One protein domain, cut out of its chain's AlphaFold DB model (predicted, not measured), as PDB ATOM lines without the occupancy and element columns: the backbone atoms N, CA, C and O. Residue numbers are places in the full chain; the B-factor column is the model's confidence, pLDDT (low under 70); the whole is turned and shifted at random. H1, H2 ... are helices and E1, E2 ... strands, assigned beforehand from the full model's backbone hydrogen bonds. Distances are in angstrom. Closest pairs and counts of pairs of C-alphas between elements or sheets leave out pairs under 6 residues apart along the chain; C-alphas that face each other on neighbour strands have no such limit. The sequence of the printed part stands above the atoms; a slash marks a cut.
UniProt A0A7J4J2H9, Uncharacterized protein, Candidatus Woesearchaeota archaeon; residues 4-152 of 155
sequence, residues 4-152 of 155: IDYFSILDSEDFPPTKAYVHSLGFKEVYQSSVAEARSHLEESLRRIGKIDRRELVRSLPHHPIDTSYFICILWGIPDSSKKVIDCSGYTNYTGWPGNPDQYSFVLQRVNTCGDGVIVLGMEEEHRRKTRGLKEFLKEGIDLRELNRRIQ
ATOM      1  N   ILE A   4     -28.480 -29.201  -2.148       93.06
ATOM      2  CA  ILE A   4     -28.397 -30.513  -2.800       93.06
ATOM      3  C   ILE A   4     -29.249 -31.572  -2.110       93.06
ATOM      4  O   ILE A   4     -29.627 -32.540  -2.759       93.06
ATOM      5  N   ASP A   5     -29.557 -31.385  -0.827       93.69
ATOM      6  CA  ASP A   5     -30.396 -32.300  -0.062       93.69
ATOM      7  C   ASP A   5     -30.986 -31.604   1.175       93.69
ATOM      8  O   ASP A   5     -30.559 -30.505   1.552       93.69
ATOM      9  N   TYR A   6     -31.944 -32.256   1.824       94.81
ATOM     10  CA  TYR A   6     -32.411 -31.910   3.157       94.81
ATOM     11  C   TYR A   6     -32.812 -33.167   3.938       94.81
ATOM     12  O   TYR A   6     -33.185 -34.192   3.373       94.81
ATOM     13  N   PHE A   7     -32.768 -33.092   5.263       95.75
ATOM     14  CA  PHE A   7     -33.251 -34.161   6.129       95.75
ATOM     15  C   PHE A   7     -33.819 -33.605   7.431       95.75
ATOM     16  O   PHE A   7     -33.514 -32.484   7.836       95.75
ATOM     17  N   SER A   8     -34.622 -34.423   8.108       95.38
ATOM     18  CA  SER A   8     -35.209 -34.080   9.401       95.38
ATOM     19  C   SER A   8     -34.825 -35.094  10.472       95.38
ATOM     20  O   SER A   8     -34.724 -36.299  10.222       95.38
ATOM     21  N   ILE A   9     -34.632 -34.598  11.689       93.06
ATOM     22  CA  ILE A   9     -34.469 -35.374  12.914       93.06
ATOM     23  C   ILE A   9     -35.692 -35.052  13.767       93.06
ATOM     24  O   ILE A   9     -35.806 -33.950  14.296       93.06
ATOM     25  N   LEU A  10     -36.653 -35.975  13.797       88.12
ATOM     26  CA  LEU A  10     -37.968 -35.737  14.402       88.12
ATOM     27  C   LEU A  10     -37.984 -36.030  15.900       88.12
ATOM     28  O   LEU A  10     -38.648 -35.316  16.643       88.12
ATOM     29  N   ASP A  11     -37.239 -37.052  16.317       81.25
ATOM     30  CA  ASP A  11     -37.263 -37.582  17.672       81.25
ATOM     31  C   ASP A  11     -35.819 -37.666  18.191       81.25
ATOM     32  O   ASP A  11     -34.987 -38.388  17.638       81.25
ATOM     33  N   SER A  12     -35.509 -36.886  19.224       82.81
ATOM     34  CA  SER A  12     -34.237 -36.917  19.949       82.81
ATOM     35  C   SER A  12     -34.489 -36.524  21.401       82.81
ATOM     36  O   SER A  12     -35.222 -35.576  21.669       82.81
ATOM     37  N   GLU A  13     -33.888 -37.256  22.335       82.56
ATOM     38  CA  GLU A  13     -33.929 -36.913  23.764       82.56
ATOM     39  C   GLU A  13     -32.897 -35.832  24.121       82.56
ATOM     40  O   GLU A  13     -33.052 -35.125  25.113       82.56
ATOM     41  N   ASP A  14     -31.855 -35.682  23.297       83.88
ATOM     42  CA  ASP A  14     -30.702 -34.825  23.583       83.88
ATOM     43  C   ASP A  14     -30.860 -33.391  23.042       83.88
ATOM     44  O   ASP A  14     -30.132 -32.487  23.459       83.88
ATOM     45  N   PHE A  15     -31.743 -33.177  22.060       87.44
ATOM     46  CA  PHE A  15     -31.910 -31.886  21.386       87.44
ATOM     47  C   PHE A  15     -33.281 -31.752  20.689       87.44
ATOM     48  O   PHE A  15     -33.880 -32.760  20.318       87.44
ATOM     49  N   PRO A  16     -33.770 -30.516  20.462       89.19
ATOM     50  CA  PRO A  16     -35.019 -30.250  19.749       89.19
ATOM     51  C   PRO A  16     -35.091 -30.855  18.337       89.19
ATOM     52  O   PRO A  16     -34.067 -30.948  17.649       89.19
ATOM     53  N   PRO A  17     -36.302 -31.169  17.841       92.38
ATOM     54  CA  PRO A  17     -36.512 -31.553  16.454       92.38
ATOM     55  C   PRO A  17     -35.830 -30.586  15.484       92.38
ATOM     56  O   PRO A  17     -35.864 -29.370  15.664       92.38
ATOM     57  N   THR A  18     -35.182 -31.118  14.455       93.50
ATOM     58  CA  THR A  18     -34.317 -30.322  13.579       93.50
ATOM     59  C   THR A  18     -34.585 -30.638  12.122       93.50
ATOM     60  O   THR A  18     -34.609 -31.804  11.734       93.50
ATOM     61  N   LYS A  19     -34.731 -29.597  11.303       95.62
ATOM     62  CA  LYS A  19     -34.706 -29.676   9.843       95.62
ATOM     63  C   LYS A  19     -33.373 -29.142   9.344       95.62
ATOM     64  O   LYS A  19     -32.905 -28.109   9.816       95.62
ATOM     65  N   ALA A  20     -32.748 -29.847   8.419       95.88
ATOM     66  CA  ALA A  20     -31.390 -29.576   7.987       95.88
ATOM     67  C   ALA A  20     -31.303 -29.533   6.466       95.88
ATOM     68  O   ALA A  20     -31.774 -30.450   5.801       95.88
ATOM     69  N   TYR A  21     -30.657 -28.502   5.933       95.62
ATOM     70  CA  TYR A  21     -30.366 -28.348   4.510       95.62
ATOM     71  C   TYR A  21     -28.886 -28.572   4.248       95.62
ATOM     72  O   TYR A  21     -28.040 -28.080   4.991       95.62
ATOM     73  N   VAL A  22     -28.565 -29.288   3.175       95.44
ATOM     74  CA  VAL A  22     -27.185 -29.530   2.757       95.44
ATOM     75  C   VAL A  22     -26.869 -28.638   1.572       95.44
ATOM     76  O   VAL A  22     -27.503 -28.712   0.518       95.44
ATOM     77  N   HIS A  23     -25.872 -27.787   1.753       93.56
ATOM     78  CA  HIS A  23     -25.440 -26.826   0.764       93.56
ATOM     79  C   HIS A  23     -24.244 -27.357  -0.037       93.56
ATOM     80  O   HIS A  23     -23.337 -27.958   0.528       93.56
ATOM     81  N   SER A  24     -24.207 -27.124  -1.356       94.06
ATOM     82  CA  SER A  24     -23.176 -27.696  -2.240       94.06
ATOM     83  C   SER A  24     -21.753 -27.209  -1.942       94.06
ATOM     84  O   SER A  24     -20.786 -27.908  -2.230       94.06
ATOM     85  N   LEU A  25     -21.610 -25.994  -1.403       92.31
ATOM     86  CA  LEU A  25     -20.317 -25.393  -1.054       92.31
ATOM     87  C   LEU A  25     -19.610 -26.202   0.033       92.31
ATOM     88  O   LEU A  25     -20.128 -26.349   1.140       92.31
ATOM     89  N   GLY A  26     -18.417 -26.699  -0.290       90.31
ATOM     90  CA  GLY A  26     -17.594 -27.478   0.630       90.31
ATOM     91  C   GLY A  26     -18.148 -28.872   0.932       90.31
ATOM     92  O   GLY A  26     -17.572 -29.584   1.752       90.31
ATOM     93  N   PHE A  27     -19.263 -29.290   0.321       93.94
ATOM     94  CA  PHE A  27     -19.870 -30.582   0.631       93.94
ATOM     95  C   PHE A  27     -19.003 -31.752   0.174       93.94
ATOM     96  O   PHE A  27     -18.808 -32.720   0.910       93.94
ATOM     97  N   LYS A  28     -18.434 -31.650  -1.026       93.44
ATOM     98  CA  LYS A  28     -17.543 -32.681  -1.552       93.44
ATOM     99  C   LYS A  28     -16.237 -32.731  -0.761       93.44
ATOM    100  O   LYS A  28     -15.762 -33.811  -0.435       93.44
ATOM    101  N   GLU A  29     -15.679 -31.567  -0.460       94.25
ATOM    102  CA  GLU A  29     -14.362 -31.401   0.147       94.25
ATOM    103  C   GLU A  29     -14.365 -31.767   1.632       94.25
ATOM    104  O   GLU A  29     -13.401 -32.344   2.127       94.25
ATOM    105  N   VAL A  30     -15.440 -31.424   2.344       93.00
ATOM    106  CA  VAL A  30     -15.481 -31.498   3.809       93.00
ATOM    107  C   VAL A  30     -16.377 -32.628   4.318       93.00
ATOM    108  O   VAL A  30     -16.075 -33.227   5.347       93.00
ATOM    109  N   TYR A  31     -17.459 -32.940   3.604       91.62
ATOM    110  CA  TYR A  31     -18.379 -34.030   3.953       91.62
ATOM    111  C   TYR A  31     -18.258 -35.228   3.008       91.62
ATOM    112  O   TYR A  31     -19.142 -36.079   2.995       91.62
ATOM    113  N   GLN A  32     -17.225 -35.271   2.159       93.19
ATOM    114  CA  GLN A  32     -16.942 -36.396   1.257       93.19
ATOM    115  C   GLN A  32     -18.137 -36.791   0.371       93.19
ATOM    116  O   GLN A  32     -18.285 -37.941  -0.032       93.19
ATOM    117  N   SER A  33     -19.003 -35.825   0.044       90.69
ATOM    118  CA  SER A  33     -20.275 -36.052  -0.661       90.69
ATOM    119  C   SER A  33     -21.277 -36.965   0.073       90.69
ATOM    120  O   SER A  33     -22.146 -37.566  -0.558       90.69
ATOM    121  N   SER A  34     -21.180 -37.077   1.399       95.50
ATOM    122  CA  SER A  34     -21.981 -37.969   2.234       95.50
ATOM    123  C   SER A  34     -22.980 -37.201   3.099       95.50
ATOM    124  O   SER A  34     -22.630 -36.525   4.068       95.50
ATOM    125  N   VAL A  35     -24.269 -37.360   2.791       95.56
ATOM    126  CA  VAL A  35     -25.364 -36.793   3.601       95.56
ATOM    127  C   VAL A  35     -25.399 -37.435   4.989       95.56
ATOM    128  O   VAL A  35     -25.682 -36.761   5.975       95.56
ATOM    129  N   ALA A  36     -25.033 -38.716   5.089       95.62
ATOM    130  CA  ALA A  36     -24.896 -39.402   6.370       95.62
ATOM    131  C   ALA A  36     -23.785 -38.780   7.233       95.62
ATOM    132  O   ALA A  36     -23.973 -38.609   8.434       95.62
ATOM    133  N   GLU A  37     -22.657 -38.382   6.636       95.69
ATOM    134  CA  GLU A  37     -21.593 -37.677   7.360       95.69
ATOM    135  C   GLU A  37     -22.053 -36.292   7.837       95.69
ATOM    136  O   GLU A  37     -21.788 -35.906   8.978       95.69
ATOM    137  N   ALA A  38     -22.784 -35.564   6.987       95.94
ATOM    138  CA  ALA A  38     -23.405 -34.289   7.339       95.94
ATOM    139  C   ALA A  38     -24.374 -34.437   8.523       95.94
ATOM    140  O   ALA A  38     -24.292 -33.681   9.493       95.94
ATOM    141  N   ARG A  39     -25.238 -35.458   8.485       96.50
ATOM    142  CA  ARG A  39     -26.165 -35.793   9.570       96.50
ATOM    143  C   ARG A  39     -25.437 -36.094  10.875       96.50
ATOM    144  O   ARG A  39     -25.745 -35.468  11.885       96.50
ATOM    145  N   SER A  40     -24.447 -36.984  10.849       95.56
ATOM    146  CA  SER A  40     -23.663 -37.338  12.039       95.56
ATOM    147  C   SER A  40     -22.979 -36.116  12.656       95.56
ATOM    148  O   SER A  40     -23.009 -35.938  13.872       95.56
ATOM    149  N   HIS A  41     -22.412 -35.234  11.824       95.12
ATOM    150  CA  HIS A  41     -21.788 -33.996  12.292       95.12
ATOM    151  C   HIS A  41     -22.789 -33.042  12.967       95.12
ATOM    152  O   HIS A  41     -22.474 -32.448  14.003       95.12
ATOM    153  N   LEU A  42     -23.995 -32.901  12.406       95.00
ATOM    154  CA  LEU A  42     -25.057 -32.100  13.012       95.00
ATOM    155  C   LEU A  42     -25.498 -32.676  14.358       95.00
ATOM    156  O   LEU A  42     -25.542 -31.940  15.339       95.00
ATOM    157  N   GLU A  43     -25.795 -33.974  14.416       93.88
ATOM    158  CA  GLU A  43     -26.241 -34.636  15.645       93.88
ATOM    159  C   GLU A  43     -25.195 -34.520  16.756       93.88
ATOM    160  O   GLU A  43     -25.532 -34.181  17.889       93.88
ATOM    161  N   GLU A  44     -23.915 -34.732  16.442       93.06
ATOM    162  CA  GLU A  44     -22.830 -34.544  17.405       93.06
ATOM    163  C   GLU A  44     -22.754 -33.091  17.898       93.06
ATOM    164  O   GLU A  44     -22.623 -32.846  19.101       93.06
ATOM    165  N   SER A  45     -22.879 -32.125  16.987       90.94
ATOM    166  CA  SER A  45     -22.842 -30.702  17.327       90.94
ATOM    167  C   SER A  45     -24.007 -30.313  18.241       90.94
ATOM    168  O   SER A  45     -23.778 -29.710  19.291       90.94
ATOM    169  N   LEU A  46     -25.235 -30.721  17.904       88.44
ATOM    170  CA  LEU A  46     -26.439 -30.477  18.705       88.44
ATOM    171  C   LEU A  46     -26.354 -31.128  20.089       88.44
ATOM    172  O   LEU A  46     -26.632 -30.460  21.085       88.44
ATOM    173  N   ARG A  47     -25.881 -32.378  20.186       87.94
ATOM    174  CA  ARG A  47     -25.649 -33.044  21.482       87.94
ATOM    175  C   ARG A  47     -24.634 -32.300  22.340       87.94
ATOM    176  O   ARG A  47     -24.798 -32.232  23.555       87.94
ATOM    177  N   ARG A  48     -23.570 -31.754  21.741       85.56
ATOM    178  CA  ARG A  48     -22.591 -30.943  22.482       85.56
ATOM    179  C   ARG A  48     -23.257 -29.702  23.064       85.56
ATOM    180  O   ARG A  48     -23.051 -29.436  24.239       85.56
ATOM    181  N   ILE A  49     -24.094 -29.007  22.294       78.56
ATOM    182  CA  ILE A  49     -24.817 -27.809  22.757       78.56
ATOM    183  C   ILE A  49     -25.819 -28.144  23.858       78.56
ATOM    184  O   ILE A  49     -25.867 -27.430  24.856       78.56
ATOM    185  N   GLY A  50     -26.565 -29.244  23.717       73.50
ATOM    186  CA  GLY A  50     -27.502 -29.716  24.741       73.50
ATOM    187  C   GLY A  50     -26.834 -30.038  26.084       73.50
ATOM    188  O   GLY A  50     -27.481 -29.968  27.124       73.50
ATOM    189  N   LYS A  51     -25.526 -30.335  26.078       72.81
ATOM    190  CA  LYS A  51     -24.718 -30.615  27.277       72.81
ATOM    191  C   LYS A  51     -24.040 -29.388  27.891       72.81
ATOM    192  O   LYS A  51     -23.510 -29.510  28.994       72.81
ATOM    193  N   ILE A  52     -23.999 -28.241  27.207       69.06
ATOM    194  CA  ILE A  52     -23.369 -27.034  27.763       69.06
ATOM    195  C   ILE A  52     -24.198 -26.545  28.955       69.06
ATOM    196  O   ILE A  52     -25.423 -26.443  28.867       69.06
ATOM    197  N   ASP A  53     -23.531 -26.225  30.071       61.31
ATOM    198  CA  ASP A  53     -24.189 -25.689  31.265       61.31
ATOM    199  C   ASP A  53     -24.991 -24.429  30.899       61.31
ATOM    200  O   ASP A  53     -24.475 -23.443  30.360       61.31
ATOM    201  N   ARG A  54     -26.278 -24.461  31.252       55.88
ATOM    202  CA  ARG A  54     -27.257 -23.376  31.150       55.88
ATOM    203  C   ARG A  54     -26.693 -22.010  31.553       55.88
ATOM    204  O   ARG A  54     -27.029 -21.005  30.932       55.88
ATOM    205  N   ARG A  55     -25.832 -21.945  32.571       56.03
ATOM    206  CA  ARG A  55     -25.243 -20.680  33.050       56.03
ATOM    207  C   ARG A  55     -24.181 -20.106  32.114       56.03
ATOM    208  O   ARG A  55     -24.027 -18.887  32.058       56.03
ATOM    209  N   GLU A  56     -23.453 -20.955  31.401       58.44
ATOM    210  CA  GLU A  56     -22.407 -20.545  30.460       58.44
ATOM    211  C   GLU A  56     -23.018 -20.066  29.136       58.44
ATOM    212  O   GLU A  56     -22.584 -19.072  28.548       58.44
ATOM    213  N   LEU A  57     -24.113 -20.706  28.725       57.88
ATOM    214  CA  LEU A  57     -24.797 -20.371  27.486       57.88
ATOM    215  C   LEU A  57     -25.637 -19.085  27.579       57.88
ATOM    216  O   LEU A  57     -25.600 -18.262  26.671       57.88
ATOM    217  N   VAL A  58     -26.325 -18.849  28.703       53.31
ATOM    218  CA  VAL A  58     -27.117 -17.618  28.929       53.31
ATOM    219  C   VAL A  58     -26.244 -16.354  28.941       53.31
ATOM    220  O   VAL A  58     -26.708 -15.269  28.604       53.31
ATOM    221  N   ARG A  59     -24.956 -16.474  29.286       58.00
ATOM    222  CA  ARG A  59     -24.005 -15.350  29.214       58.00
ATOM    223  C   ARG A  59     -23.563 -15.020  27.789       58.00
ATOM    224  O   ARG A  59     -23.088 -13.912  27.559       58.00
ATOM    225  N   SER A  60     -23.678 -15.967  26.858       57.69
ATOM    226  CA  SER A  60     -23.229 -15.814  25.469       57.69
ATOM    227  C   SER A  60     -24.378 -15.636  24.472       57.69
ATOM    228  O   SER A  60     -24.157 -15.057  23.411       57.69
ATOM    229  N   LEU A  61     -25.596 -16.064  24.817       60.22
ATOM    230  CA  LEU A  61     -26.805 -15.915  24.012       60.22
ATOM    231  C   LEU A  61     -27.960 -15.434  24.915       60.22
ATOM    232  O   LEU A  61     -28.366 -16.174  25.813       60.22
ATOM    233  N   PRO A  62     -28.511 -14.222  24.702       51.88
ATOM    234  CA  PRO A  62     -29.548 -13.648  25.570       51.88
ATOM    235  C   PRO A  62     -30.882 -14.419  25.548       51.88
ATOM    236  O   PRO A  62     -31.733 -14.184  26.403       51.88
ATOM    237  N   HIS A  63     -31.047 -15.374  24.627       53.16
ATOM    238  CA  HIS A  63     -32.207 -16.258  24.529       53.16
ATOM    239  C   HIS A  63     -31.753 -17.717  24.420       53.16
ATOM    240  O   HIS A  63     -30.814 -18.052  23.695       53.16
ATOM    241  N   HIS A  64     -32.376 -18.578  25.219       54.72
ATOM    242  CA  HIS A  64     -31.849 -19.891  25.566       54.72
ATOM    243  C   HIS A  64     -32.254 -20.972  24.545       54.72
ATOM    244  O   HIS A  64     -33.444 -21.163  24.323       54.72
ATOM    245  N   PRO A  65     -31.324 -21.800  24.030       54.91
ATOM    246  CA  PRO A  65     -31.666 -22.910  23.148       54.91
ATOM    247  C   PRO A  65     -32.478 -24.046  23.793       54.91
ATOM    248  O   PRO A  65     -33.002 -24.867  23.053       54.91
ATOM    249  N   ILE A  66     -32.640 -24.094  25.122       54.62
ATOM    250  CA  ILE A  66     -33.445 -25.122  25.812       54.62
ATOM    251  C   ILE A  66     -34.948 -24.841  25.684       54.62
ATOM    252  O   ILE A  66     -35.738 -25.773  25.746       54.62
ATOM    253  N   ASP A  67     -35.348 -23.590  25.438       64.62
ATOM    254  CA  ASP A  67     -36.745 -23.269  25.105       64.62
ATOM    255  C   ASP A  67     -37.016 -23.393  23.592       64.62
ATOM    256  O   ASP A  67     -38.093 -23.070  23.085       64.62
ATOM    257  N   THR A  68     -36.008 -23.851  22.835       71.88
ATOM    258  CA  THR A  68     -36.161 -24.068  21.401       71.88
ATOM    259  C   THR A  68     -37.039 -25.271  21.157       71.88
ATOM    260  O   THR A  68     -36.782 -26.383  21.601       71.88
ATOM    261  N   SER A  69     -38.079 -25.022  20.390       83.81
ATOM    262  CA  SER A  69     -39.067 -25.992  19.972       83.81
ATOM    263  C   SER A  69     -38.610 -26.775  18.752       83.81
ATOM    264  O   SER A  69     -38.903 -27.961  18.643       83.81
ATOM    265  N   TYR A  70     -37.893 -26.119  17.837       89.25
ATOM    266  CA  TYR A  70     -37.231 -26.771  16.714       89.25
ATOM    267  C   TYR A  70     -36.108 -25.915  16.125       89.25
ATOM    268  O   TYR A  70     -36.068 -24.693  16.296       89.25
ATOM    269  N   PHE A  71     -35.226 -26.573  15.380       91.81
ATOM    270  CA  PHE A  71     -34.157 -25.942  14.622       91.81
ATOM    271  C   PHE A  71     -34.382 -26.042  13.115       91.81
ATOM    272  O   PHE A  71     -34.863 -27.057  12.606       91.81
ATOM    273  N   ILE A  72     -33.948 -25.008  12.399       93.56
ATOM    274  CA  ILE A  72     -33.632 -25.081  10.973       93.56
ATOM    275  C   ILE A  72     -32.140 -24.814  10.847       93.56
ATOM    276  O   ILE A  72     -31.686 -23.718  11.177       93.56
ATOM    277  N   CYS A  73     -31.382 -25.802  10.385       94.12
ATOM    278  CA  CYS A  73     -29.953 -25.652  10.172       94.12
ATOM    279  C   CYS A  73     -29.564 -25.824   8.696       94.12
ATOM    280  O   CYS A  73     -30.252 -26.474   7.909       94.12
ATOM    281  N   ILE A  74     -28.420 -25.256   8.327       94.25
ATOM    282  CA  ILE A  74     -27.836 -25.316   6.990       94.25
ATOM    283  C   ILE A  74     -26.385 -25.730   7.141       94.25
ATOM    284  O   ILE A  74     -25.599 -25.086   7.838       94.25
ATOM    285  N   LEU A  75     -26.045 -26.839   6.501       94.62
ATOM    286  CA  LEU A  75     -24.744 -27.470   6.572       94.62
ATOM    287  C   LEU A  75     -23.963 -27.125   5.320       94.62
ATOM    288  O   LEU A  75     -24.418 -27.368   4.201       94.62
ATOM    289  N   TRP A  76     -22.763 -26.606   5.523       93.50
ATOM    290  CA  TRP A  76     -21.842 -26.269   4.448       93.50
ATOM    291  C   TRP A  76     -20.402 -26.454   4.913       93.50
ATOM    292  O   TRP A  76     -20.142 -26.751   6.081       93.50
ATOM    293  N   GLY A  77     -19.454 -26.355   3.993       91.88
ATOM    294  CA  GLY A  77     -18.034 -26.416   4.305       91.88
ATOM    295  C   GLY A  77     -17.303 -25.203   3.758       91.88
ATOM    296  O   GLY A  77     -17.703 -24.639   2.741       91.88
ATOM    297  N   ILE A  78     -16.209 -24.823   4.411       90.94
ATOM    298  CA  ILE A  78     -15.250 -23.873   3.844       90.94
ATOM    299  C   ILE A  78     -14.230 -24.702   3.052       90.94
ATOM    300  O   ILE A  78     -13.459 -25.437   3.691       90.94
ATOM    301  N   PRO A  79     -14.208 -24.603   1.705       87.62
ATOM    302  CA  PRO A  79     -13.218 -25.295   0.885       87.62
ATOM    303  C   PRO A  79     -11.796 -25.040   1.399       87.62
ATOM    304  O   PRO A  79     -11.529 -24.020   2.033       87.62
ATOM    305  N   ASP A  80     -10.901 -26.002   1.193       88.50
ATOM    306  CA  ASP A  80      -9.472 -25.925   1.549       88.50
ATOM    307  C   ASP A  80      -9.135 -25.843   3.050       88.50
ATOM    308  O   ASP A  80      -7.974 -25.962   3.432       88.50
ATOM    309  N   SER A  81     -10.128 -25.698   3.933       86.81
ATOM    310  CA  SER A  81      -9.902 -25.589   5.381       86.81
ATOM    311  C   SER A  81     -10.322 -26.824   6.178       86.81
ATOM    312  O   SER A  81     -10.096 -26.869   7.387       86.81
ATOM    313  N   SER A  82     -10.969 -27.808   5.538       88.00
ATOM    314  CA  SER A  82     -11.661 -28.946   6.179       88.00
ATOM    315  C   SER A  82     -12.693 -28.556   7.255       88.00
ATOM    316  O   SER A  82     -13.145 -29.399   8.029       88.00
ATOM    317  N   LYS A  83     -13.090 -27.279   7.329       92.06
ATOM    318  CA  LYS A  83     -14.036 -26.802   8.342       92.06
ATOM    319  C   LYS A  83     -15.465 -27.078   7.903       92.06
ATOM    320  O   LYS A  83     -15.909 -26.584   6.866       92.06
ATOM    321  N   LYS A  84     -16.177 -27.839   8.733       93.56
ATOM    322  CA  LYS A  84     -17.614 -28.107   8.628       93.56
ATOM    323  C   LYS A  84     -18.381 -27.022   9.361       93.56
ATOM    324  O   LYS A  84     -18.185 -26.888  10.560       93.56
ATOM    325  N   VAL A  85     -19.264 -26.310   8.679       92.50
ATOM    326  CA  VAL A  85     -20.061 -25.214   9.238       92.50
ATOM    327  C   VAL A  85     -21.523 -25.635   9.375       92.50
ATOM    328  O   VAL A  85     -22.048 -26.380   8.542       92.50
ATOM    329  N   ILE A  86     -22.165 -25.160  10.446       92.62
ATOM    330  CA  ILE A  86     -23.600 -25.302  10.697       92.62
ATOM    331  C   ILE A  86     -24.157 -23.916  11.038       92.62
ATOM    332  O   ILE A  86     -23.932 -23.397  12.137       92.62
ATOM    333  N   ASP A  87     -24.912 -23.344  10.105       90.81
ATOM    334  CA  ASP A  87     -25.731 -22.161  10.360       90.81
ATOM    335  C   ASP A  87     -27.047 -22.651  10.943       90.81
ATOM    336  O   ASP A  87     -27.687 -23.493  10.320       90.81
ATOM    337  N   CYS A  88     -27.460 -22.181  12.120       89.25
ATOM    338  CA  CYS A  88     -28.703 -22.660  12.706       89.25
ATOM    339  C   CYS A  88     -29.630 -21.534  13.181       89.25
ATOM    340  O   CYS A  88     -29.225 -20.460  13.614       89.25
ATOM    341  N   SER A  89     -30.927 -21.767  13.046       89.12
ATOM    342  CA  SER A  89     -31.979 -20.884  13.537       89.12
ATOM    343  C   SER A  89     -32.873 -21.679  14.467       89.12
ATOM    344  O   SER A  89     -33.428 -22.704  14.071       89.12
ATOM    345  N   GLY A  90     -32.967 -21.225  15.713       87.50
ATOM    346  CA  GLY A  90     -33.857 -21.774  16.722       87.50
ATOM    347  C   GLY A  90     -35.171 -21.013  16.767       87.50
ATOM    348  O   GLY A  90     -35.209 -19.790  16.636       87.50
ATOM    349  N   TYR A  91     -36.252 -21.749  16.980       86.62
ATOM    350  CA  TYR A  91     -37.597 -21.211  17.111       86.62
ATOM    351  C   TYR A  91     -38.202 -21.638  18.443       86.62
ATOM    352  O   TYR A  91     -38.154 -22.821  18.779       86.62
ATOM    353  N   THR A  92     -38.777 -20.704  19.196       84.12
ATOM    354  CA  THR A  92     -39.439 -20.966  20.487       84.12
ATOM    355  C   THR A  92     -40.925 -20.595  20.411       84.12
ATOM    356  O   THR A  92     -41.405 -20.109  19.383       84.12
ATOM    357  N   ASN A  93     -41.671 -20.819  21.502       72.31
ATOM    358  CA  ASN A  93     -43.048 -20.327  21.669       72.31
ATOM    359  C   ASN A  93     -44.018 -20.745  20.543       72.31
ATOM    360  O   ASN A  93     -44.869 -19.982  20.098       72.31
ATOM    361  N   TYR A  94     -43.907 -21.995  20.086       72.25
ATOM    362  CA  TYR A  94     -44.711 -22.558  18.991       72.25
ATOM    363  C   TYR A  94     -46.103 -23.086  19.387       72.25
ATOM    364  O   TYR A  94     -46.757 -23.746  18.573       72.25
ATOM    365  N   THR A  95     -46.555 -22.886  20.630       58.69
ATOM    366  CA  THR A  95     -47.749 -23.559  21.159       58.69
ATOM    367  C   THR A  95     -49.019 -23.201  20.368       58.69
ATOM    368  O   THR A  95     -49.584 -22.123  20.513       58.69
ATOM    369  N   GLY A  96     -49.486 -24.158  19.548       60.19
ATOM    370  CA  GLY A  96     -50.827 -24.180  18.949       60.19
ATOM    371  C   GLY A  96     -51.035 -23.449  17.615       60.19
ATOM    372  O   GLY A  96     -52.161 -23.014  17.405       60.19
ATOM    373  N   TRP A  97     -50.010 -23.306  16.749       65.81
ATOM    374  CA  TRP A  97     -50.067 -22.634  15.419       65.81
ATOM    375  C   TRP A  97     -51.487 -22.447  14.853       65.81
ATOM    376  O   TRP A  97     -52.090 -23.406  14.367       65.81
ATOM    377  N   PRO A  98     -52.020 -21.214  14.910       54.69
ATOM    378  CA  PRO A  98     -51.555 -20.130  14.045       54.69
ATOM    379  C   PRO A  98     -51.118 -18.864  14.810       54.69
ATOM    380  O   PRO A  98     -51.899 -18.220  15.505       54.69
ATOM    381  N   GLY A  99     -49.854 -18.491  14.599       62.81
ATOM    382  CA  GLY A  99     -49.130 -17.310  15.087       62.81
ATOM    383  C   GLY A  99     -47.702 -17.334  14.508       62.81
ATOM    384  O   GLY A  99     -47.317 -18.332  13.882       62.81
ATOM    385  N   ASN A 100     -46.920 -16.262  14.657       67.62
ATOM    386  CA  ASN A 100     -45.492 -16.293  14.309       67.62
ATOM    387  C   ASN A 100     -44.714 -16.822  15.524       67.62
ATOM    388  O   ASN A 100     -44.853 -16.224  16.590       67.62
ATOM    389  N   PRO A 101     -43.940 -17.917  15.400       73.12
ATOM    390  CA  PRO A 101     -43.043 -18.320  16.477       73.12
ATOM    391  C   PRO A 101     -41.982 -17.236  16.694       73.12
ATOM    392  O   PRO A 101     -41.606 -16.535  15.749       73.12
ATOM    393  N   ASP A 102     -41.469 -17.130  17.916       72.69
ATOM    394  CA  ASP A 102     -40.303 -16.290  18.173       72.69
ATOM    395  C   ASP A 102     -39.077 -16.947  17.529       72.69
ATOM    396  O   ASP A 102     -38.821 -18.141  17.721       72.69
ATOM    397  N   GLN A 103     -38.330 -16.178  16.736       71.12
ATOM    398  CA  GLN A 103     -37.141 -16.654  16.033       71.12
ATOM    399  C   GLN A 103     -35.876 -16.088  16.677       71.12
ATOM    400  O   GLN A 103     -35.721 -14.875  16.815       71.12
ATOM    401  N   TYR A 104     -34.916 -16.968  16.951       66.88
ATOM    402  CA  TYR A 104     -33.563 -16.611  17.358       66.88
ATOM    403  C   TYR A 104     -32.565 -17.272  16.413       66.88
ATOM    404  O   TYR A 104     -32.602 -18.476  16.179       66.88
ATOM    405  N   SER A 105     -31.652 -16.487  15.851       59.47
ATOM    406  CA  SER A 105     -30.622 -17.009  14.949       59.47
ATOM    407  C   SER A 105     -29.288 -17.081  15.682       59.47
ATOM    408  O   SER A 105     -28.894 -16.110  16.329       59.47
ATOM    409  N   PHE A 106     -28.584 -18.208  15.581       63.03
ATOM    410  CA  PHE A 106     -27.232 -18.350  16.117       63.03
ATOM    411  C   PHE A 106     -26.396 -19.275  15.233       63.03
ATOM    412  O   PHE A 106     -26.849 -20.308  14.755       63.03
ATOM    413  N   VAL A 107     -25.128 -18.939  15.029       57.69
ATOM    414  CA  VAL A 107     -24.237 -19.791  14.237       57.69
ATOM    415  C   VAL A 107     -23.432 -20.663  15.190       57.69
ATOM    416  O   VAL A 107     -22.770 -20.155  16.097       57.69
ATOM    417  N   LEU A 108     -23.497 -21.986  15.009       58.53
ATOM    418  CA  LEU A 108     -22.824 -22.949  15.893       58.53
ATOM    419  C   LEU A 108     -21.307 -22.981  15.712       58.53
ATOM    420  O   LEU A 108     -20.581 -23.552  16.524       58.53
ATOM    421  N   GLN A 109     -20.817 -22.273  14.701       58.53
ATOM    422  CA  GLN A 109     -19.436 -21.845  14.575       58.53
ATOM    423  C   GLN A 109     -19.434 -20.358  14.233       58.53
ATOM    424  O   GLN A 109     -20.256 -19.927  13.444       58.53
ATOM    425  N   ARG A 110     -18.541 -19.555  14.822       51.34
ATOM    426  CA  ARG A 110     -18.475 -18.089  14.630       51.34
ATOM    427  C   ARG A 110     -18.065 -17.683  13.204       51.34
ATOM    428  O   ARG A 110     -16.982 -17.147  12.987       51.34
ATOM    429  N   VAL A 111     -18.926 -17.938  12.237       58.62
ATOM    430  CA  VAL A 111     -18.850 -17.463  10.860       58.62
ATOM    431  C   VAL A 111     -20.164 -16.765  10.537       58.62
ATOM    432  O   VAL A 111     -21.194 -17.057  11.137       58.62
ATOM    433  N   ASN A 112     -20.109 -15.770   9.655       69.44
ATOM    434  CA  ASN A 112     -21.311 -15.070   9.215       69.44
ATOM    435  C   ASN A 112     -22.254 -16.070   8.534       69.44
ATOM    436  O   ASN A 112     -21.790 -16.882   7.733       69.44
ATOM    437  N   THR A 113     -23.553 -15.979   8.826       71.38
ATOM    438  CA  THR A 113     -24.587 -16.763   8.141       71.38
ATOM    439  C   THR A 113     -24.471 -16.569   6.630       71.38
ATOM    440  O   THR A 113     -24.338 -15.437   6.152       71.38
ATOM    441  N   CYS A 114     -24.537 -17.658   5.868       79.19
ATOM    442  CA  CYS A 114     -24.581 -17.580   4.414       79.19
ATOM    443  C   CYS A 114     -25.852 -16.835   3.955       79.19
ATOM    444  O   CYS A 114     -26.933 -17.053   4.502       79.19
ATOM    445  N   GLY A 115     -25.754 -15.982   2.927       84.25
ATOM    446  CA  GLY A 115     -26.921 -15.287   2.356       84.25
ATOM    447  C   GLY A 115     -28.020 -16.252   1.895       84.25
ATOM    448  O   GLY A 115     -29.203 -15.993   2.117       84.25
ATOM    449  N   ASP A 116     -27.629 -17.417   1.374       87.56
ATOM    450  CA  ASP A 116     -28.544 -18.497   0.986       87.56
ATOM    451  C   ASP A 116     -29.362 -18.993   2.176       87.56
ATOM    452  O   ASP A 116     -30.519 -19.382   2.023       87.56
ATOM    453  N   GLY A 117     -28.802 -18.912   3.385       87.44
ATOM    454  CA  GLY A 117     -29.523 -19.286   4.582       87.44
ATOM    455  C   GLY A 117     -30.694 -18.385   4.905       87.44
ATOM    456  O   GLY A 117     -31.743 -18.876   5.310       87.44
ATOM    457  N   VAL A 118     -30.591 -17.092   4.615       89.06
ATOM    458  CA  VAL A 118     -31.728 -16.175   4.758       89.06
ATOM    459  C   VAL A 118     -32.850 -16.542   3.780       89.06
ATOM    460  O   VAL A 118     -34.024 -16.515   4.150       89.06
ATOM    461  N   ILE A 119     -32.501 -16.945   2.554       91.38
ATOM    462  CA  ILE A 119     -33.472 -17.371   1.533       91.38
ATOM    463  C   ILE A 119     -34.186 -18.658   1.967       91.38
ATOM    464  O   ILE A 119     -35.414 -18.735   1.881       91.38
ATOM    465  N   VAL A 120     -33.435 -19.639   2.479       92.19
ATOM    466  CA  VAL A 120     -33.984 -20.889   3.032       92.19
ATOM    467  C   VAL A 120     -34.979 -20.597   4.146       92.19
ATOM    468  O   VAL A 120     -36.097 -21.101   4.102       92.19
ATOM    469  N   LEU A 121     -34.615 -19.747   5.110       91.62
ATOM    470  CA  LEU A 121     -35.496 -19.400   6.228       91.62
ATOM    471  C   LEU A 121     -36.783 -18.715   5.747       91.62
ATOM    472  O   LEU A 121     -37.860 -19.021   6.255       91.62
ATOM    473  N   GLY A 122     -36.700 -17.846   4.735       92.00
ATOM    474  CA  GLY A 122     -37.879 -17.230   4.123       92.00
ATOM    475  C   GLY A 122     -38.816 -18.251   3.466       92.00
ATOM    476  O   GLY A 122     -40.032 -18.179   3.634       92.00
ATOM    477  N   MET A 123     -38.267 -19.238   2.754       93.75
ATOM    478  CA  MET A 123     -39.071 -20.300   2.138       93.75
ATOM    479  C   MET A 123     -39.644 -21.287   3.151       93.75
ATOM    480  O   MET A 123     -40.782 -21.729   2.997       93.75
ATOM    481  N   GLU A 124     -38.890 -21.608   4.197       93.69
ATOM    482  CA  GLU A 124     -39.395 -22.403   5.309       93.69
ATOM    483  C   GLU A 124     -40.545 -21.686   6.006       93.69
ATOM    484  O   GLU A 124     -41.563 -22.314   6.256       93.69
ATOM    485  N   GLU A 125     -40.458 -20.374   6.224       91.44
ATOM    486  CA  GLU A 125     -41.561 -19.576   6.766       91.44
ATOM    487  C   GLU A 125     -42.809 -19.609   5.858       91.44
ATOM    488  O   GLU A 125     -43.930 -19.771   6.348       91.44
ATOM    489  N   GLU A 126     -42.646 -19.509   4.532       91.69
ATOM    490  CA  GLU A 126     -43.754 -19.667   3.574       91.69
ATOM    491  C   GLU A 126     -44.388 -21.066   3.638       91.69
ATOM    492  O   GLU A 126     -45.613 -21.196   3.552       91.69
ATOM    493  N   HIS A 127     -43.571 -22.114   3.753       92.31
ATOM    494  CA  HIS A 127     -44.024 -23.502   3.843       92.31
ATOM    495  C   HIS A 127     -44.735 -23.769   5.167       92.31
ATOM    496  O   HIS A 127     -45.865 -24.252   5.182       92.31
ATOM    497  N   ARG A 128     -44.126 -23.344   6.269       90.12
ATOM    498  CA  ARG A 128     -44.642 -23.407   7.634       90.12
ATOM    499  C   ARG A 128     -46.073 -22.898   7.742       90.12
ATOM    500  O   ARG A 128     -46.928 -23.592   8.284       90.12
ATOM    501  N   ARG A 129     -46.355 -21.725   7.161       88.06
ATOM    502  CA  ARG A 129     -47.692 -21.092   7.136       88.06
ATOM    503  C   ARG A 129     -48.778 -21.937   6.462       88.06
ATOM    504  O   ARG A 129     -49.954 -21.636   6.633       88.06
ATOM    505  N   LYS A 130     -48.398 -22.956   5.688       90.56
ATOM    506  CA  LYS A 130     -49.311 -23.858   4.968       90.56
ATOM    507  C   LYS A 130     -49.517 -25.196   5.682       90.56
ATOM    508  O   LYS A 130     -50.368 -25.968   5.255       90.56
ATOM    509  N   THR A 131     -48.767 -25.463   6.749       89.62
ATOM    510  CA  THR A 131     -48.843 -26.714   7.520       89.62
ATOM    511  C   THR A 131     -49.681 -26.536   8.784       89.62
ATOM    512  O   THR A 131     -49.798 -25.431   9.316       89.62
ATOM    513  N   ARG A 132     -50.268 -27.620   9.296       86.69
ATOM    514  CA  ARG A 132     -51.154 -27.595  10.475       86.69
ATOM    515  C   ARG A 132     -50.395 -27.662  11.796       86.69
ATOM    516  O   ARG A 132     -50.994 -27.507  12.855       86.69
ATOM    517  N   GLY A 133     -49.092 -27.931  11.758       87.56
ATOM    518  CA  GLY A 133     -48.270 -28.039  12.957       87.56
ATOM    519  C   GLY A 133     -46.855 -28.531  12.681       87.56
ATOM    520  O   GLY A 133     -46.521 -28.970  11.581       87.56
ATOM    521  N   LEU A 134     -46.033 -28.510  13.731       87.50
ATOM    522  CA  LEU A 134     -44.601 -28.801  13.656       87.50
ATOM    523  C   LEU A 134     -44.291 -30.182  13.057       87.50
ATOM    524  O   LEU A 134     -43.383 -30.322  12.244       87.50
ATOM    525  N   LYS A 135     -45.066 -31.210  13.416       89.19
ATOM    526  CA  LYS A 135     -44.848 -32.577  12.919       89.19
ATOM    527  C   LYS A 135     -45.042 -32.698  11.404       89.19
ATOM    528  O   LYS A 135     -44.329 -33.468  10.773       89.19
ATOM    529  N   GLU A 136     -46.014 -31.984  10.841       90.50
ATOM    530  CA  GLU A 136     -46.254 -31.940   9.391       90.50
ATOM    531  C   GLU A 136     -45.135 -31.148   8.711       90.50
ATOM    532  O   GLU A 136     -44.452 -31.681   7.843       90.50
ATOM    533  N   PHE A 137     -44.841 -29.951   9.224       91.69
ATOM    534  CA  PHE A 137     -43.756 -29.084   8.757       91.69
ATOM    535  C   PHE A 137     -42.373 -29.747   8.703       91.69
ATOM    536  O   PHE A 137     -41.594 -29.497   7.785       91.69
ATOM    537  N   LEU A 138     -42.031 -30.576   9.692       91.50
ATOM    538  CA  LEU A 138     -40.739 -31.262   9.712       91.50
ATOM    539  C   LEU A 138     -40.714 -32.496   8.808       91.50
ATOM    540  O   LEU A 138     -39.638 -32.912   8.381       91.50
ATOM    541  N   LYS A 139     -41.864 -33.117   8.534       90.94
ATOM    542  CA  LYS A 139     -41.947 -34.258   7.614       90.94
ATOM    543  C   LYS A 139     -41.905 -33.814   6.160       90.94
ATOM    544  O   LYS A 139     -41.328 -34.508   5.328       90.94
ATOM    545  N   GLU A 140     -42.523 -32.680   5.868       88.94
ATOM    546  CA  GLU A 140     -42.587 -32.125   4.527       88.94
ATOM    547  C   GLU A 140     -41.360 -31.254   4.248       88.94
ATOM    548  O   GLU A 140     -40.920 -30.466   5.080       88.94
ATOM    549  N   GLY A 141     -40.752 -31.423   3.078       82.69
ATOM    550  CA  GLY A 141     -39.701 -30.528   2.602       82.69
ATOM    551  C   GLY A 141     -40.269 -29.419   1.739       82.69
ATOM    552  O   GLY A 141     -41.317 -29.580   1.113       82.69
ATOM    553  N   ILE A 142     -39.527 -28.322   1.629       90.50
ATOM    554  CA  ILE A 142     -39.709 -27.406   0.503       90.50
ATOM    555  C   ILE A 142     -39.162 -28.034  -0.780       90.50
ATOM    556  O   ILE A 142     -38.225 -28.833  -0.753       90.50
ATOM    557  N   ASP A 143     -39.736 -27.655  -1.921       92.00
ATOM    558  CA  ASP A 143     -39.224 -28.077  -3.222       92.00
ATOM    559  C   ASP A 143     -37.826 -27.478  -3.453       92.00
ATOM    560  O   ASP A 143     -37.673 -26.272  -3.677       92.00
ATOM    561  N   LEU A 144     -36.801 -28.334  -3.421       91.19
ATOM    562  CA  LEU A 144     -35.410 -27.935  -3.634       91.19
ATOM    563  C   LEU A 144     -35.180 -27.300  -5.011       91.19
ATOM    564  O   LEU A 144     -34.270 -26.485  -5.157       91.19
ATOM    565  N   ARG A 145     -35.979 -27.633  -6.034       91.81
ATOM    566  CA  ARG A 145     -35.860 -27.005  -7.360       91.81
ATOM    567  C   ARG A 145     -36.305 -25.552  -7.309       91.81
ATOM    568  O   ARG A 145     -35.595 -24.681  -7.807       91.81
ATOM    569  N   GLU A 146     -37.447 -25.293  -6.678       92.06
ATOM    570  CA  GLU A 146     -37.947 -23.934  -6.468       92.06
ATOM    571  C   GLU A 146     -36.979 -23.120  -5.608       92.06
ATOM    572  O   GLU A 146     -36.659 -21.980  -5.939       92.06
ATOM    573  N   LEU A 147     -36.456 -23.726  -4.545       90.06
ATOM    574  CA  LEU A 147     -35.477 -23.097  -3.667       90.06
ATOM    575  C   LEU A 147     -34.194 -22.720  -4.405       90.06
ATOM    576  O   LEU A 147     -33.760 -21.571  -4.350       90.06
ATOM    577  N   ASN A 148     -33.635 -23.648  -5.182       91.12
ATOM    578  CA  ASN A 148     -32.458 -23.377  -5.999       91.12
ATOM    579  C   ASN A 148     -32.713 -22.291  -7.054       91.12
ATOM    580  O   ASN A 148     -31.827 -21.478  -7.311       91.12
ATOM    581  N   ARG A 149     -33.925 -22.212  -7.616       90.88
ATOM    582  CA  ARG A 149     -34.316 -21.131  -8.534       90.88
ATOM    583  C   ARG A 149     -34.314 -19.758  -7.855       90.88
ATOM    584  O   ARG A 149     -34.016 -18.769  -8.518       90.88
ATOM    585  N   ARG A 150     -34.648 -19.678  -6.562       87.31
ATOM    586  CA  ARG A 150     -34.623 -18.419  -5.797       87.31
ATOM    587  C   ARG A 150     -33.222 -18.021  -5.327       87.31
ATOM    588  O   ARG A 150     -32.969 -16.830  -5.189       87.31
ATOM    589  N   ILE A 151     -32.341 -18.994  -5.092       86.88
ATOM    590  CA  ILE A 151     -30.945 -18.767  -4.684       86.88
ATOM    591  C   ILE A 151     -30.082 -18.283  -5.860       86.88
ATOM    592  O   ILE A 151     -29.171 -17.476  -5.680       86.88
ATOM    593  N   GLN A 152     -30.342 -18.764  -7.077       83.75
ATOM    594  CA  GLN A 152     -29.539 -18.383  -8.237       83.75
ATOM    595  C   GLN A 152     -29.716 -16.892  -8.591       83.75
ATOM    596  O   GLN A 152     -30.846 -16.394  -8.603       83.75
TER     597      GLN A 152
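This is residues 4 to 152 of the 155 residues of an uncharacterized protein of Candidatus Woesearchaeota archaeon (UniProt A0A7J4J2H9). A twisted five-stranded sheet forms the middle layer, with the long helix H2 across one face and H4 and H5 over the other. H1 sits by the sheet on H2's side, H6 packs on H4, and the small H3 lies away from the sheet. The 149 printed residues hold six named helices and five named strands, in the order E1 E2 H1 H2 H3 E3 E4 E5 H4 H5 H6, a mixed class of helices and strands. The sheet runs E1 E2 E3 E4 E5 and is mixed. The whole is compact, with a radius of gyration of the C-alphas of 14.9 A and spans of 42 by 38 by 26 A.

E1, residues 4 to 9, begins at C-alpha 4 (-28.397, -30.513, -2.800). E2 is residues 18 to 23, H1 residues 27 to 30, H2 residues 35 to 50, 22.4 A long, and H3 residues 54 to 58. E3, residues 70 to 78, is 25.6 A long, and E4, residues 83 to 92, 28.8 A. E5 is residues 102 to 107. H4, residues 115 to 128, is 20.2 A long. H5 is residues 134 to 139, and H6, residues 144 to 151, ends at C-alpha 151 (-30.945, -18.767, -4.684).

E1 and E2 form an antiparallel hairpin, with N 7 and O 20 at 2.9 A. E2 and E3 are parallel, with N 21 and O 73 at 2.9 A; with H1, H2 and H3 between them they make a strand-helix-strand unit. E3, E4 and E5 form a meander, each strand the antiparallel neighbour of the one before, with N 74 and O 87 at 2.8 A and N 90 and O 104 at 2.8 A. H2 is on the sheet; its closest C-alphas to E3 are Ala 38 and Leu 75, 7.0 A apart. H1, on the same face, is over none of the strands. H4, on the opposite face at a height over the sheet of 9.9 A, runs along the strands, at 26 degrees to E3 on the local plane. H5 is on the same face as H4. H4 and H6 touch at a steep tilt of 49 degrees, opposite ways, the closest C-alphas being Asp 116 and Ile 151, 6.2 A apart. H6 only grazes the sheet, and H3 is not on it. In H2 to H6 every O i to N i+4 pair is within hydrogen-bond range; H1 is too short for one.

The C-alphas farthest apart, of Asp 80 and Gly 96, are 44.9 A from each other. The printed part has no cut. The link from H3 to E3 is long, with 11 residues. Mean pLDDT of the printed part is 83.0; residues 52 to 67, 95 to 100 and 104 to 112 are under 70.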